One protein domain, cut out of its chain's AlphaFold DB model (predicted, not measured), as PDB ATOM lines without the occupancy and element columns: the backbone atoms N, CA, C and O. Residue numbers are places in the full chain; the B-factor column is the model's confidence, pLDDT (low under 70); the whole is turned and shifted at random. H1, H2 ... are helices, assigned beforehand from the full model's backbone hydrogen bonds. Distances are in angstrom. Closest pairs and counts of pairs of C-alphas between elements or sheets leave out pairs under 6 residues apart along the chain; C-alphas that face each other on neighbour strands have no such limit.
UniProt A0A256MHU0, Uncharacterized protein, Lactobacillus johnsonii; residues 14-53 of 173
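This is residues 14 to 53 of the 173 residues of an uncharacterized protein of Lactobacillus johnsonii (UniProt A0A256MHU0). What is the shape? There is little regular structure: helix H2 forms one side of a flat, winding chain, the short H1 comes before it, and at the far side residues 14 to 22 fold back in a loop. What is it made of? The 40 printed residues are all helix in class, with H1 then H2, no named strand, and 15 residues in named elements. How full is it? It is only just loose, close to compact, with a radius of gyration of the C-alphas of 10.9 A and spans of 27 by 24 by 13 A.

Where is H2? It holds residues 40 to 50, 15.3 A long, from C-alpha 40 at (-31.962, -12.113, 43.859). Where is H1? It holds residues 34 to 37, with C-alpha 34 at (-21.991, -16.356, 39.630).

How do H2 and H1 stand? They are apart, joined by a tight link of 2 residues. Are the backbones helical? Every O i to N i+4 pair in H2 is within hydrogen-bond range; H1 is too short for such a pair. What pairs elsewhere? Residues 14 to 15 pair with 21 to 22, antiparallel.

What stands free? Residues 47 to 53, of which 47 to 50 belong to H2. Any cut or low confidence? The printed part has no cut, and no printed residue is under 70.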
ATOM      1  N   THR A  14     -15.676  -1.570  36.623       90.81
ATOM      2  CA  THR A  14     -14.413  -1.562  37.347       90.81
ATOM      3  C   THR A  14     -13.503  -2.623  36.752       90.81
ATOM      4  O   THR A  14     -13.765  -3.828  36.818       90.81
ATOM      5  N   HIS A  15     -12.412  -2.166  36.142       88.31
ATOM      6  CA  HIS A  15     -11.425  -3.034  35.511       88.31
ATOM      7  C   HIS A  15     -10.450  -3.603  36.542       88.31
ATOM      8  O   HIS A  15      -9.806  -2.872  37.293       88.31
ATOM      9  N   LYS A  16     -10.288  -4.926  36.525       84.94
ATOM     10  CA  LYS A  16      -9.226  -5.634  37.248       84.94
ATOM     11  C   LYS A  16      -7.936  -5.675  36.426       84.94
ATOM     12  O   LYS A  16      -6.851  -5.577  36.990       84.94
ATOM     13  N   ASN A  17      -8.049  -5.842  35.107       85.06
ATOM     14  CA  ASN A  17      -6.959  -5.736  34.132       85.06
ATOM     15  C   ASN A  17      -7.524  -5.503  32.711       85.06
ATOM     16  O   ASN A  17      -8.721  -5.279  32.554       85.06
ATOM     17  N   ALA A  18      -6.667  -5.572  31.684       78.00
ATOM     18  CA  ALA A  18      -7.038  -5.336  30.282       78.00
ATOM     19  C   ALA A  18      -8.121  -6.287  29.726       78.00
ATOM     20  O   ALA A  18      -8.794  -5.938  28.761       78.00
ATOM     21  N   TYR A  19      -8.300  -7.462  30.330       77.50
ATOM     22  CA  TYR A  19      -9.210  -8.515  29.867       77.50
ATOM     23  C   TYR A  19     -10.361  -8.791  30.838       77.50
ATOM     24  O   TYR A  19     -11.330  -9.450  30.474       77.50
ATOM     25  N   PHE A  20     -10.261  -8.302  32.075       82.12
ATOM     26  CA  PHE A  20     -11.212  -8.593  33.140       82.12
ATOM     27  C   PHE A  20     -11.714  -7.308  33.787       82.12
ATOM     28  O   PHE A  20     -10.935  -6.510  34.314       82.12
ATOM     29  N   GLY A  21     -13.031  -7.156  33.822       87.44
ATOM     30  CA  GLY A  21     -13.732  -6.122  34.570       87.44
ATOM     31  C   GLY A  21     -15.170  -6.552  34.828       87.44
ATOM     32  O   GLY A  21     -15.649  -7.508  34.221       87.44
ATOM     33  N   SER A  22     -15.838  -5.873  35.751       90.81
ATOM     34  CA  SER A  22     -17.268  -6.063  35.985       90.81
ATOM     35  C   SER A  22     -17.880  -4.801  36.583       90.81
ATOM     36  O   SER A  22     -17.159  -3.906  37.027       90.81
ATOM     37  N   MET A  23     -19.207  -4.706  36.597       91.12
ATOM     38  CA  MET A  23     -19.883  -3.638  37.334       91.12
ATOM     39  C   MET A  23     -19.624  -3.770  38.839       91.12
ATOM     40  O   MET A  23     -19.520  -4.875  39.367       91.12
ATOM     41  N   ASP A  24     -19.579  -2.644  39.551       91.12
ATOM     42  CA  ASP A  24     -19.162  -2.602  40.960       91.12
ATOM     43  C   ASP A  24     -19.892  -3.586  41.876       91.12
ATOM     44  O   ASP A  24     -19.269  -4.229  42.722       91.12
ATOM     45  N   PHE A  25     -21.205  -3.738  41.694       92.44
ATOM     46  CA  PHE A  25     -22.027  -4.617  42.527       92.44
ATOM     47  C   PHE A  25     -21.799  -6.115  42.249       92.44
ATOM     48  O   PHE A  25     -22.137  -6.946  43.097       92.44
ATOM     49  N   LEU A  26     -21.177  -6.452  41.112       93.38
ATOM     50  CA  LEU A  26     -20.829  -7.817  40.713       93.38
ATOM     51  C   LEU A  26     -19.411  -8.232  41.129       93.38
ATOM     52  O   LEU A  26     -19.140  -9.426  41.212       93.38
ATOM     53  N   ASN A  27     -18.533  -7.287  41.492       89.56
ATOM     54  CA  ASN A  27     -17.136  -7.564  41.871       89.56
ATOM     55  C   ASN A  27     -16.971  -8.520  43.069       89.56
ATOM     56  O   ASN A  27     -15.874  -9.020  43.317       89.56
ATOM     57  N   LYS A  28     -18.036  -8.739  43.847       91.12
ATOM     58  CA  LYS A  28     -18.058  -9.643  45.006       91.12
ATOM     59  C   LYS A  28     -18.236 -11.121  44.635       91.12
ATOM     60  O   LYS A  28     -18.054 -11.962  45.511       91.12
ATOM     61  N   TYR A  29     -18.604 -11.423  43.390       91.94
ATOM     62  CA  TYR A  29     -18.857 -12.783  42.916       91.94
ATOM     63  C   TYR A  29     -17.645 -13.383  42.209       91.94
ATOM     64  O   TYR A  29     -16.878 -12.678  41.551       91.94
ATOM     65  N   ASP A  30     -17.508 -14.704  42.309       88.44
ATOM     66  CA  ASP A  30     -16.647 -15.479  41.422       88.44
ATOM     67  C   ASP A  30     -17.358 -15.633  40.061       88.44
ATOM     68  O   ASP A  30     -18.441 -16.225  40.019       88.44
ATOM     69  N   PRO A  31     -16.809 -15.115  38.942       84.75
ATOM     70  CA  PRO A  31     -17.451 -15.223  37.632       84.75
ATOM     71  C   PRO A  31     -17.760 -16.665  37.216       84.75
ATOM     72  O   PRO A  31     -18.739 -16.891  36.510       84.75
ATOM     73  N   GLU A  32     -16.968 -17.644  37.669       86.88
ATOM     74  CA  GLU A  32     -17.192 -19.061  37.352       86.88
ATOM     75  C   GLU A  32     -18.374 -19.666  38.121       86.88
ATOM     76  O   GLU A  32     -18.914 -20.694  37.714       86.88
ATOM     77  N   LYS A  33     -18.807 -19.026  39.212       91.25
ATOM     78  CA  LYS A  33     -19.873 -19.510  40.106       91.25
ATOM     79  C   LYS A  33     -21.047 -18.551  40.221       91.25
ATOM     80  O   LYS A  33     -21.999 -18.822  40.946       91.25
ATOM     81  N   ILE A  34     -21.012 -17.434  39.496       90.81
ATOM     82  CA  ILE A  34     -21.991 -16.356  39.630       90.81
ATOM     83  C   ILE A  34     -23.430 -16.845  39.433       90.81
ATOM     84  O   ILE A  34     -24.317 -16.410  40.155       90.81
ATOM     85  N   CYS A  35     -23.664 -17.802  38.533       88.62
ATOM     86  CA  CYS A  35     -24.990 -18.388  38.314       88.62
ATOM     87  C   CYS A  35     -25.559 -19.093  39.558       88.62
ATOM     88  O   CYS A  35     -26.774 -19.167  39.713       88.62
ATOM     89  N   GLU A  36     -24.693 -19.617  40.426       92.62
ATOM     90  CA  GLU A  36     -25.060 -20.331  41.654       92.62
ATOM     91  C   GLU A  36     -25.079 -19.399  42.875       92.62
ATOM     92  O   GLU A  36     -25.837 -19.624  43.817       92.62
ATOM     93  N   GLU A  37     -24.251 -18.351  42.863       95.00
ATOM     94  CA  GLU A  37     -23.996 -17.482  44.018       95.00
ATOM     95  C   GLU A  37     -24.746 -16.139  43.980       95.00
ATOM     96  O   GLU A  37     -24.868 -15.481  45.019       95.00
ATOM     97  N   ILE A  38     -25.232 -15.698  42.812       96.31
ATOM     98  CA  ILE A  38     -25.848 -14.374  42.659       96.31
ATOM     99  C   ILE A  38     -27.085 -14.217  43.551       96.31
ATOM    100  O   ILE A  38     -27.943 -15.095  43.650       96.31
ATOM    101  N   SER A  39     -27.190 -13.064  44.214       96.88
ATOM    102  CA  SER A  39     -28.363 -12.749  45.024       96.88
ATOM    103  C   SER A  39     -29.537 -12.347  44.130       96.88
ATOM    104  O   SER A  39     -29.346 -11.778  43.056       96.88
ATOM    105  N   SER A  40     -30.771 -12.563  44.594       96.12
ATOM    106  CA  SER A  40     -31.962 -12.113  43.859       96.12
ATOM    107  C   SER A  40     -31.958 -10.603  43.599       96.12
ATOM    108  O   SER A  40     -32.383 -10.170  42.535       96.12
ATOM    109  N   GLN A  41     -31.424  -9.809  44.532       96.94
ATOM    110  CA  GLN A  41     -31.334  -8.356  44.387       96.94
ATOM    111  C   GLN A  41     -30.372  -7.946  43.264       96.94
ATOM    112  O   GLN A  41     -30.698  -7.070  42.468       96.94
ATOM    113  N   ASP A  42     -29.189  -8.560  43.200       96.31
ATOM    114  CA  ASP A  42     -28.206  -8.230  42.164       96.31
ATOM    115  C   ASP A  42     -28.652  -8.762  40.792       96.31
ATOM    116  O   ASP A  42     -28.435  -8.100  39.782       96.31
ATOM    117  N   LEU A  43     -29.350  -9.905  40.749       95.62
ATOM    118  CA  LEU A  43     -29.967 -10.417  39.523       95.62
ATOM    119  C   LEU A  43     -31.050  -9.469  38.983       95.62
ATOM    120  O   LEU A  43     -31.074  -9.193  37.786       95.62
ATOM    121  N   GLU A  44     -31.924  -8.940  39.845       96.12
ATOM    122  CA  GLU A  44     -32.908  -7.921  39.450       96.12
ATOM    123  C   GLU A  44     -32.239  -6.656  38.901       96.12
ATOM    124  O   GLU A  44     -32.766  -6.033  37.980       96.12
ATOM    125  N   GLU A  45     -31.086  -6.264  39.444       94.81
ATOM    126  CA  GLU A  45     -30.335  -5.123  38.926       94.81
ATOM    127  C   GLU A  45     -29.750  -5.409  37.537       94.81
ATOM    128  O   GLU A  45     -29.882  -4.569  36.647       94.81
ATOM    129  N   CYS A  46     -29.203  -6.610  37.308       92.62
ATOM    130  CA  CYS A  46     -28.786  -7.052  35.974       92.62
ATOM    131  C   CYS A  46     -29.942  -6.988  34.964       92.62
ATOM    132  O   CYS A  46     -29.765  -6.447  33.876       92.62
ATOM    133  N   ILE A  47     -31.133  -7.473  35.335       92.88
ATOM    134  CA  ILE A  47     -32.323  -7.444  34.467       92.88
ATOM    135  C   ILE A  47     -32.720  -6.000  34.133       92.88
ATOM    136  O   ILE A  47     -32.943  -5.685  32.972       92.88
ATOM    137  N   LYS A  48     -32.737  -5.084  35.109       93.50
ATOM    138  CA  LYS A  48     -33.044  -3.660  34.854       93.50
ATOM    139  C   LYS A  48     -32.030  -2.976  33.942       93.50
ATOM    140  O   LYS A  48     -32.350  -1.963  33.323       93.50
ATOM    141  N   ILE A  49     -30.779  -3.432  33.944       90.44
ATOM    142  CA  ILE A  49     -29.743  -2.920  33.043       90.44
ATOM    143  C   ILE A  49     -29.988  -3.455  31.632       90.44
ATOM    144  O   ILE A  49     -29.991  -2.660  30.695       90.44
ATOM    145  N   ASP A  50     -30.267  -4.750  31.502       89.00
ATOM    146  CA  ASP A  50     -30.610  -5.394  30.230       89.00
ATOM    147  C   ASP A  50     -31.868  -4.780  29.592       89.00
ATOM    148  O   ASP A  50     -31.855  -4.420  28.421       89.00
ATOM    149  N   GLU A  51     -32.910  -4.500  30.380       90.31
ATOM    150  CA  GLU A  51     -34.146  -3.845  29.917       90.31
ATOM    151  C   GLU A  51     -33.924  -2.445  29.320       90.31
ATOM    152  O   GLU A  51     -34.745  -1.962  28.535       90.31
ATOM    153  N   LYS A  52     -32.831  -1.762  29.685       88.81
ATOM    154  CA  LYS A  52     -32.468  -0.459  29.099       88.81
ATOM    155  C   LYS A  52     -31.798  -0.612  27.737       88.81
ATOM    156  O   LYS A  52     -31.712   0.371  27.000       88.81
ATOM    157  N   TYR A  53     -31.308  -1.804  27.414       84.81
ATOM    158  CA  TYR A  53     -30.624  -2.084  26.169       84.81
ATOM    159  C   TYR A  53     -31.618  -2.553  25.102       84.81
ATOM    160  O   TYR A  53     -32.251  -3.602  25.200       84.81
TER     161      TYR A  53